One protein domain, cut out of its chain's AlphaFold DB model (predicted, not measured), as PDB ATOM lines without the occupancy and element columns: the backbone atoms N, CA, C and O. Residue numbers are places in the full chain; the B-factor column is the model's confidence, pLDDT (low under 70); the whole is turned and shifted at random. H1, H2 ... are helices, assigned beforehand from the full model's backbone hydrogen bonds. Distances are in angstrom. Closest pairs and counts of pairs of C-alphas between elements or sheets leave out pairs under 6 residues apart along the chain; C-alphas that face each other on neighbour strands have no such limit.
ATOM      1  N   VAL A   2     215.615 360.658 266.048       71.00
ATOM      2  CA  VAL A   2     215.113 359.393 265.442       71.00
ATOM      3  C   VAL A   2     214.523 358.427 266.479       71.00
ATOM      4  O   VAL A   2     213.385 357.989 266.351       71.00
ATOM      5  N   LYS A   3     215.258 358.157 267.565       75.38
ATOM      6  CA  LYS A   3     214.788 357.283 268.654       75.38
ATOM      7  C   LYS A   3     213.491 357.776 269.308       75.38
ATOM      8  O   LYS A   3     212.613 356.974 269.596       75.38
ATOM      9  N   GLU A   4     213.368 359.084 269.526       79.31
ATOM     10  CA  GLU A   4     212.169 359.689 270.128       79.31
ATOM     11  C   GLU A   4     210.955 359.534 269.203       79.31
ATOM     12  O   GLU A   4     209.866 359.203 269.664       79.31
ATOM     13  N   ARG A   5     211.151 359.691 267.890       81.56
ATOM     14  CA  ARG A   5     210.102 359.522 266.874       81.56
ATOM     15  C   ARG A   5     209.621 358.076 266.775       81.56
ATOM     16  O   ARG A   5     208.420 357.831 266.735       81.56
ATOM     17  N   LEU A   6     210.537 357.109 266.841       81.44
ATOM     18  CA  LEU A   6     210.182 355.685 266.909       81.44
ATOM     19  C   LEU A   6     209.367 355.358 268.167       81.44
ATOM     20  O   LEU A   6     208.339 354.690 268.077       81.44
ATOM     21  N   GLN A   7     209.765 355.896 269.325       83.50
ATOM     22  CA  GLN A   7     209.024 355.722 270.578       83.50
ATOM     23  C   GLN A   7     207.614 356.318 270.506       83.50
ATOM     24  O   GLN A   7     206.669 355.709 271.005       83.50
ATOM     25  N   GLN A   8     207.439 357.461 269.838       82.25
ATOM     26  CA  GLN A   8     206.114 358.037 269.586       82.25
ATOM     27  C   GLN A   8     205.240 357.139 268.705       82.25
ATOM     28  O   GLN A   8     204.020 357.161 268.844       82.25
ATOM     29  N   LEU A   9     205.818 356.314 267.837       82.94
ATOM     30  CA  LEU A   9     205.080 355.308 267.071       82.94
ATOM     31  C   LEU A   9     204.889 353.982 267.827       82.94
ATOM     32  O   LEU A   9     204.165 353.116 267.347       82.94
ATOM     33  N   GLY A  10     205.482 353.831 269.015       83.06
ATOM     34  CA  GLY A  10     205.442 352.592 269.792       83.06
ATOM     35  C   GLY A  10     206.476 351.546 269.363       83.06
ATOM     36  O   GLY A  10     206.349 350.392 269.758       83.06
ATOM     37  N   TYR A  11     207.492 351.936 268.587       82.81
ATOM     38  CA  TYR A  11     208.574 351.055 268.141       82.81
ATOM     39  C   TYR A  11     209.860 351.297 268.922       82.81
ATOM     40  O   TYR A  11     210.181 352.416 269.332       82.81
ATOM     41  N   THR A  12     210.630 350.229 269.105       82.19
ATOM     42  CA  THR A  12     211.894 350.275 269.853       82.19
ATOM     43  C   THR A  12     213.112 350.489 268.955       82.19
ATOM     44  O   THR A  12     214.131 351.006 269.417       82.19
ATOM     45  N   SER A  13     213.011 350.120 267.673       82.25
ATOM     46  CA  SER A  13     214.080 350.239 266.679       82.25
ATOM     47  C   SER A  13     213.535 350.272 265.247       82.25
ATOM     48  O   SER A  13     212.427 349.809 264.987       82.25
ATOM     49  N   VAL A  14     214.339 350.770 264.300       79.94
ATOM     50  CA  VAL A  14     214.041 350.658 262.858       79.94
ATOM     51  C   VAL A  14     214.064 349.206 262.376       79.94
ATOM     52  O   VAL A  14     213.292 348.844 261.495       79.94
ATOM     53  N   THR A  15     214.874 348.343 263.001       83.38
ATOM     54  CA  THR A  15     214.915 346.901 262.713       83.38
ATOM     55  C   THR A  15     213.566 346.239 262.957       83.38
ATOM     56  O   THR A  15     213.153 345.382 262.185       83.38
ATOM     57  N   GLU A  16     212.850 346.662 264.002       84.31
ATOM     58  CA  GLU A  16     211.498 346.179 264.280       84.31
ATOM     59  C   GLU A  16     210.514 346.565 263.166       84.31
ATOM     60  O   GLU A  16     209.677 345.750 262.780       84.31
ATOM     61  N   ILE A  17     210.637 347.775 262.612       83.00
ATOM     62  CA  ILE A  17     209.814 348.234 261.485       83.00
ATOM     63  C   ILE A  17     210.155 347.433 260.223       83.00
ATOM     64  O   ILE A  17     209.250 346.889 259.593       83.00
ATOM     65  N   MET A  18     211.445 347.279 259.903       84.25
ATOM     66  CA  MET A  18     211.897 346.493 258.748       84.25
ATOM     67  C   MET A  18     211.423 345.039 258.819       84.25
ATOM     68  O   MET A  18     210.890 344.533 257.839       84.25
ATOM     69  N   ALA A  19     211.555 344.389 259.981       81.62
ATOM     70  CA  ALA A  19     211.164 342.993 260.179       81.62
ATOM     71  C   ALA A  19     209.643 342.765 260.103       81.62
ATOM     72  O   ALA A  19     209.201 341.663 259.787       81.62
ATOM     73  N   ARG A  20     208.837 343.788 260.414       78.62
ATOM     74  CA  ARG A  20     207.372 343.749 260.262       78.62
ATOM     75  C   ARG A  20     206.908 344.113 258.850       78.62
ATOM     76  O   ARG A  20     205.767 343.802 258.495       78.62
ATOM     77  N   GLY A  21     207.744 344.823 258.098       83.06
ATOM     78  CA  GLY A  21     207.524 345.198 256.709       83.06
ATOM     79  C   GLY A  21     208.164 344.228 255.726       83.06
ATOM     80  O   GLY A  21     208.488 343.092 256.061       83.06
ATOM     81  N   PHE A  22     208.343 344.709 254.499       89.69
ATOM     82  CA  PHE A  22     209.063 343.980 253.458       89.69
ATOM     83  C   PHE A  22     210.568 344.289 253.455       89.69
ATOM     84  O   PHE A  22     211.275 343.825 252.574       89.69
ATOM     85  N   GLY A  23     211.076 345.065 254.423       90.50
ATOM     86  CA  GLY A  23     212.494 345.438 254.491       90.50
ATOM     87  C   GLY A  23     213.006 346.149 253.233       90.50
ATOM     88  O   GLY A  23     214.143 345.917 252.846       90.50
ATOM     89  N   LEU A  24     212.154 346.946 252.580       93.06
ATOM     90  CA  LEU A  24     212.458 347.582 251.298       93.06
ATOM     91  C   LEU A  24     213.544 348.651 251.441       93.06
ATOM     92  O   LEU A  24     213.646 349.330 252.463       93.06
ATOM     93  N   SER A  25     214.319 348.813 250.375       92.81
ATOM     94  CA  SER A  25     215.459 349.717 250.271       92.81
ATOM     95  C   SER A  25     215.463 350.372 248.889       92.81
ATOM     96  O   SER A  25     214.801 349.918 247.957       92.81
ATOM     97  N   LEU A  26     216.213 351.465 248.770       94.00
ATOM     98  CA  LEU A  26     216.585 352.097 247.497       94.00
ATOM     99  C   LEU A  26     218.116 352.143 247.339       94.00
ATOM    100  O   LEU A  26     218.673 352.978 246.631       94.00
ATOM    101  N   SER A  27     218.812 351.278 248.078       90.94
ATOM    102  CA  SER A  27     220.263 351.060 247.998       90.94
ATOM    103  C   SER A  27     220.616 349.636 247.552       90.94
ATOM    104  O   SER A  27     221.759 349.392 247.169       90.94
ATOM    105  N   ASP A  28     219.646 348.718 247.587       92.44
ATOM    106  CA  ASP A  28     219.773 347.304 247.241       92.44
ATOM    107  C   ASP A  28     218.393 346.698 246.910       92.44
ATOM    108  O   ASP A  28     217.355 347.324 247.148       92.44
ATOM    109  N   GLN A  29     218.393 345.484 246.357       92.75
ATOM    110  CA  GLN A  29     217.208 344.768 245.861       92.75
ATOM    111  C   GLN A  29     216.745 343.666 246.828       92.75
ATOM    112  O   GLN A  29     215.908 342.830 246.473       92.75
ATOM    113  N   TYR A  30     217.294 343.604 248.046       91.56
ATOM    114  CA  TYR A  30     216.874 342.599 249.014       91.56
ATOM    115  C   TYR A  30     215.588 343.034 249.706       91.56
ATOM    116  O   TYR A  30     215.348 344.203 249.990       91.56
ATOM    117  N   TRP A  31     214.745 342.051 249.998       93.12
ATOM    118  CA  TRP A  31     213.500 342.267 250.710       93.12
ATOM    119  C   TRP A  31     213.138 341.033 251.526       93.12
ATOM    120  O   TRP A  31     213.576 339.910 251.262       93.12
ATOM    121  N   LEU A  32     212.325 341.248 252.549       91.31
ATOM    122  CA  LEU A  32     211.806 340.213 253.421       91.31
ATOM    123  C   LEU A  32     210.421 339.819 252.930       91.31
ATOM    124  O   LEU A  32     209.483 340.606 253.016       91.31
ATOM    125  N   ARG A  33     210.277 338.585 252.444       91.44
ATOM    126  CA  ARG A  33     208.970 338.012 252.110       91.44
ATOM    127  C   ARG A  33     208.405 337.279 253.329       91.44
ATOM    128  O   ARG A  33     208.943 336.227 253.677       91.44
ATOM    129  N   PRO A  34     207.324 337.771 253.966       87.12
ATOM    130  CA  PRO A  34     206.703 337.057 255.074       87.12
ATOM    131  C   PRO A  34     206.201 335.680 254.637       87.12
ATOM    132  O   PRO A  34     205.711 335.512 253.515       87.12
ATOM    133  N   GLU A  35     206.284 334.703 255.538       88.81
ATOM    134  CA  GLU A  35     205.754 333.363 255.296       88.81
ATOM    135  C   GLU A  35     204.256 333.428 254.949       88.81
ATOM    136  O   GLU A  35     203.481 334.146 255.582       88.81
ATOM    137  N   GLY A  36     203.852 332.715 253.893       89.44
ATOM    138  CA  GLY A  36     202.479 332.735 253.381       89.44
ATOM    139  C   GLY A  36     202.109 333.958 252.528       89.44
ATOM    140  O   GLY A  36     201.016 333.980 251.965       89.44
ATOM    141  N   SER A  37     202.992 334.952 252.371       88.50
ATOM    142  CA  SER A  37     202.750 336.087 251.473       88.50
ATOM    143  C   SER A  37     202.851 335.674 250.003       88.50
ATOM    144  O   SER A  37     203.818 335.023 249.593       88.50
ATOM    145  N   SER A  38     201.893 336.103 249.178       92.00
ATOM    146  CA  SER A  38     201.926 335.949 247.718       92.00
ATOM    147  C   SER A  38     202.673 337.073 246.996       92.00
ATOM    148  O   SER A  38     202.789 336.994 245.779       92.00
ATOM    149  N   ALA A  39     203.162 338.084 247.723       92.06
ATOM    150  CA  ALA A  39     203.829 339.239 247.131       92.06
ATOM    151  C   ALA A  39     205.012 338.822 246.246       92.06
ATOM    152  O   ALA A  39     205.748 337.878 246.564       92.06
ATOM    153  N   SER A  40     205.190 339.547 245.154       94.19
ATOM    154  CA  SER A  40     206.333 339.468 244.250       94.19
ATOM    155  C   SER A  40     207.171 340.744 244.320       94.19
ATOM    156  O   SER A  40     206.694 341.781 244.776       94.19
ATOM    157  N   TRP A  41     208.427 340.669 243.872       94.00
ATOM    158  CA  TRP A  41     209.324 341.828 243.827       94.00
ATOM    159  C   TRP A  41     208.761 342.958 242.956       94.00
ATOM    160  O   TRP A  41     208.732 344.112 243.382       94.00
ATOM    161  N   ASP A  42     208.238 342.611 241.781       94.19
ATOM    162  CA  ASP A  42     207.652 343.560 240.829       94.19
ATOM    163  C   ASP A  42     206.513 344.379 241.453       94.19
ATOM    164  O   ASP A  42     206.365 345.559 241.151       94.19
ATOM    165  N   GLU A  43     205.743 343.782 242.368       93.25
ATOM    166  CA  GLU A  43     204.619 344.442 243.042       93.25
ATOM    167  C   GLU A  43     205.039 345.392 244.169       93.25
ATOM    168  O   GLU A  43     204.287 346.312 244.489       93.25
ATOM    169  N   ILE A  44     206.184 345.158 244.818       92.94
ATOM    170  CA  ILE A  44     206.524 345.850 246.072       92.94
ATOM    171  C   ILE A  44     207.772 346.724 245.997       92.94
ATOM    172  O   ILE A  44     207.978 347.537 246.894       92.94
ATOM    173  N   ASN A  45     208.640 346.540 245.000       94.31
ATOM    174  CA  ASN A  45     209.923 347.237 244.973       94.31
ATOM    175  C   ASN A  45     209.733 348.758 244.857       94.31
ATOM    176  O   ASN A  45     208.874 349.226 244.111       94.31
ATOM    177  N   CYS A  46     210.559 349.536 245.556       95.38
ATOM    178  CA  CYS A  46     210.450 350.998 245.569       95.38
ATOM    179  C   CYS A  46     211.100 351.684 244.352       95.38
ATOM    180  O   CYS A  46     210.954 352.896 244.188       95.38
ATOM    181  N   PHE A  47     211.826 350.942 243.509       94.94
ATOM    182  CA  PHE A  47     212.499 351.489 242.327       94.94
ATOM    183  C   PHE A  47     211.485 351.844 241.237       94.94
ATOM    184  O   PHE A  47     211.466 352.974 240.735       94.94
ATOM    185  N   THR A  48     210.580 350.914 240.927       94.88
ATOM    186  CA  THR A  48     209.558 351.082 239.889       94.88
ATOM    187  C   THR A  48     208.193 351.464 240.451       94.88
ATOM    188  O   THR A  48     207.399 352.062 239.727       94.88
ATOM    189  N   ASN A  49     207.917 351.184 241.730       95.12
ATOM    190  CA  ASN A  49     206.629 351.491 242.356       95.12
ATOM    191  C   ASN A  49     206.687 352.718 243.271       95.12
ATOM    192  O   ASN A  49     207.740 353.107 243.778       95.12
ATOM    193  N   ALA A  50     205.521 353.324 243.490       95.50
ATOM    194  CA  ALA A  50     205.359 354.354 244.505       95.50
ATOM    195  C   ALA A  50     205.370 353.742 245.915       95.50
ATOM    196  O   ALA A  50     204.956 352.600 246.112       95.50
ATOM    197  N   PHE A  51     205.793 354.530 246.900       95.06
ATOM    198  CA  PHE A  51     205.827 354.142 248.304       95.06
ATOM    199  C   PHE A  51     205.265 355.255 249.199       95.06
ATOM    200  O   PHE A  51     205.265 356.421 248.803       95.06
ATOM    201  N   PRO A  52     204.785 354.910 250.407       93.62
ATOM    202  CA  PRO A  52     204.362 355.890 251.401       93.62
ATOM    203  C   PRO A  52     205.528 356.750 251.896       93.62
ATOM    204  O   PRO A  52     206.585 356.225 252.250       93.62
ATOM    205  N   GLU A  53     205.315 358.061 251.977       93.56
ATOM    206  CA  GLU A  53     206.346 359.034 252.362       93.56
ATOM    207  C   GLU A  53     206.193 359.521 253.809       93.56
ATOM    208  O   GLU A  53     207.099 360.150 254.354       93.56
ATOM    209  N   GLU A  54     205.074 359.210 254.469       91.88
ATOM    210  CA  GLU A  54     204.738 359.718 255.803       91.88
ATOM    211  C   GLU A  54     205.751 359.290 256.871       91.88
ATOM    212  O   GLU A  54     206.013 360.030 257.822       91.88
ATOM    213  N   PHE A  55     206.332 358.092 256.736       89.38
ATOM    214  CA  PHE A  55     207.358 357.637 257.668       89.38
ATOM    215  C   PHE A  55     208.652 358.440 257.488       89.38
ATOM    216  O   PHE A  55     209.210 358.914 258.476       89.38
ATOM    217  N   GLY A  56     209.078 358.689 256.249       89.88
ATOM    218  CA  GLY A  56     210.196 359.579 255.938       89.88
ATOM    219  C   GLY A  56     209.951 361.035 256.359       89.88
ATOM    220  O   GLY A  56     210.835 361.676 256.928       89.88
ATOM    221  N   LYS A  73     198.281 359.458 261.268       87.12
ATOM    222  CA  LYS A  73     198.244 358.745 259.978       87.12
ATOM    223  C   LYS A  73     199.016 357.429 260.051       87.12
ATOM    224  O   LYS A  73     198.440 356.380 259.775       87.12
ATOM    225  N   LEU A  74     200.263 357.462 260.521       87.56
ATOM    226  CA  LEU A  74     201.113 356.271 260.631       87.56
ATOM    227  C   LEU A  74     200.531 355.192 261.555       87.56
ATOM    228  O   LEU A  74     200.650 354.008 261.268       87.56
ATOM    229  N   ARG A  75     199.840 355.580 262.632       85.81
ATOM    230  CA  ARG A  75     199.144 354.632 263.523       85.81
ATOM    231  C   ARG A  75     197.848 354.068 262.937       85.81
ATOM    232  O   ARG A  75     197.332 353.088 263.462       85.81
ATOM    233  N   SER A  76     197.289 354.705 261.909       87.06
ATOM    234  CA  SER A  76     196.025 354.284 261.295       87.06
ATOM    235  C   SER A  76     196.201 353.225 260.206       87.06
ATOM    236  O   SER A  76     195.235 352.545 259.865       87.06
ATOM    237  N   SER A  77     197.417 353.064 259.676       85.44
ATOM    238  CA  SER A  77     197.711 352.112 258.608       85.44
ATOM    239  C   SER A  77     199.136 351.578 258.712       85.44
ATOM    240  O   SER A  77     200.103 352.271 258.395       85.44
ATOM    241  N   ASP A  78     199.252 350.299 259.064       82.38
ATOM    242  CA  ASP A  78     200.525 349.573 259.065       82.38
ATOM    243  C   ASP A  78     201.210 349.586 257.690       82.38
ATOM    244  O   ASP A  78     202.435 349.522 257.614       82.38
ATOM    245  N   PRO A  85     210.643 352.697 252.330       91.62
ATOM    246  CA  PRO A  85     212.065 352.364 252.264       91.62
ATOM    247  C   PRO A  85     212.901 353.071 253.345       91.62
ATOM    248  O   PRO A  85     214.080 352.770 253.530       91.62
ATOM    249  N   ASP A  86     212.329 354.032 254.080       90.69
ATOM    250  CA  ASP A  86     213.076 354.880 255.017       90.69
ATOM    251  C   ASP A  86     213.587 354.117 256.243       90.69
ATOM    252  O   ASP A  86     214.539 354.545 256.891       90.69
ATOM    253  N   ALA A  87     212.993 352.964 256.563       84.94
ATOM    254  CA  ALA A  87     213.457 352.126 257.667       84.94
ATOM    255  C   ALA A  87     214.840 351.502 257.396       84.94
ATOM    256  O   ALA A  87     215.552 351.190 258.353       84.94
ATOM    257  N   ALA A  88     215.229 351.365 256.122       82.94
ATOM    258  CA  ALA A  88     216.536 350.868 255.696       82.94
ATOM    259  C   ALA A  88     217.622 351.963 255.647       82.94
ATOM    260  O   ALA A  88     218.808 351.665 255.490       82.94
ATOM    261  N   LEU A  89     217.259 353.242 255.809       81.88
ATOM    262  CA  LEU A  89     218.219 354.344 255.804       81.88
ATOM    263  C   LEU A  89     219.107 354.312 257.061       81.88
ATOM    264  O   LEU A  89     218.658 354.573 258.174       81.88
ATOM    265  N   ASN A  90     220.401 354.049 256.873       75.56
ATOM    266  CA  ASN A  90     221.385 353.991 257.962       75.56
ATOM    267  C   ASN A  90     222.093 355.340 258.218       75.56
ATOM    268  O   ASN A  90     222.120 356.187 257.342       75.56
ATOM    269  N   GLY A  91     222.753 355.545 259.357       72.31
ATOM    270  CA  GLY A  91     223.543 356.759 259.633       72.31
ATOM    271  C   GLY A  91     222.832 357.801 260.506       72.31
ATOM    272  O   GLY A  91     221.724 357.586 260.991       72.31
ATOM    273  N   ASN A  92     223.516 358.920 260.762       71.50
ATOM    274  CA  ASN A  92     223.167 359.826 261.867       71.50
ATOM    275  C   ASN A  92     222.383 361.083 261.457       71.50
ATOM    276  O   ASN A  92     221.770 361.722 262.317       71.50
ATOM    277  N   LEU A  93     222.429 361.468 260.177       80.62
ATOM    278  CA  LEU A  93     221.727 362.653 259.686       80.62
ATOM    279  C   LEU A  93     220.238 362.360 259.434       80.62
ATOM    280  O   LEU A  93     219.902 361.254 259.009       80.62
ATOM    281  N   PRO A  94     219.340 363.338 259.653       86.31
ATOM    282  CA  PRO A  94     217.938 363.205 259.273       86.31
ATOM    283  C   PRO A  94     217.800 363.077 257.756       86.31
ATOM    284  O   PRO A  94     218.294 363.929 257.012       86.31
ATOM    285  N   LYS A  95     217.110 362.032 257.301       91.50
ATOM    286  CA  LYS A  95     216.914 361.775 255.876       91.50
ATOM    287  C   LYS A  95     215.633 361.015 255.578       91.50
ATOM    288  O   LYS A  95     215.116 360.322 256.453       91.50
TER     289      LYS A  95
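AT A GLANCE: This is residues 2 to 56, 73 to 78 and 85 to 95 of the 350 residues of an uncharacterized protein of Senegalimassilia faecalis (UniProt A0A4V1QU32). With little regular structure, this is a body built mostly of loops: H1, the longest helix, is at one end and H3 at the other, with H2 and H5 packed together between them. The 72 printed residues, 27 in five named helices in the order H1 to H5 and no named strand, are all helix by class and compact, with a radius of gyration of the C-alphas of 12.6 A and spans of 33 by 25 by 20 A.

IN THESE COORDINATES: H1, residues 2 to 9, runs 11.0 A from C-alpha 2 at (215.113, 359.393, 265.442). H2 is residues 14 to 20, 9.9 A; H3 41 to 44; H4 73 to 76; H5 85 to 88, ending at C-alpha 88 (216.536, 350.868, 255.696).

HOW THE PARTS SIT: H1 is close to but not clearly touching H2 (C-alphas of Leu 6 and Val 14, 7.5 A), at a steep tilt of 41 degrees, the same way. H1 is likewise close to but not clearly touching H4 (C-alphas of Leu 9 and Arg 75, 6.9 A). H2 and H5 touch, closest at the C-alphas of Val 14 and Ala 87, 5.4 A. H3 touches no helix. Every O i to N i+4 pair in H1 and H2 is within hydrogen-bond range; H3, H4 and H5 are too short for one, and each has its 1 O i to N i+3 pair within range.

THE WHOLE: The farthest C-alphas, of Gly 36 and Leu 93, are 36.1 A apart. Cuts leave gaps of 12.6 A between C-alphas 56 and 73 and 13.7 A between 78 and 85. The H2 to H3 link is long; no printed residue is under 70 in pLDDT.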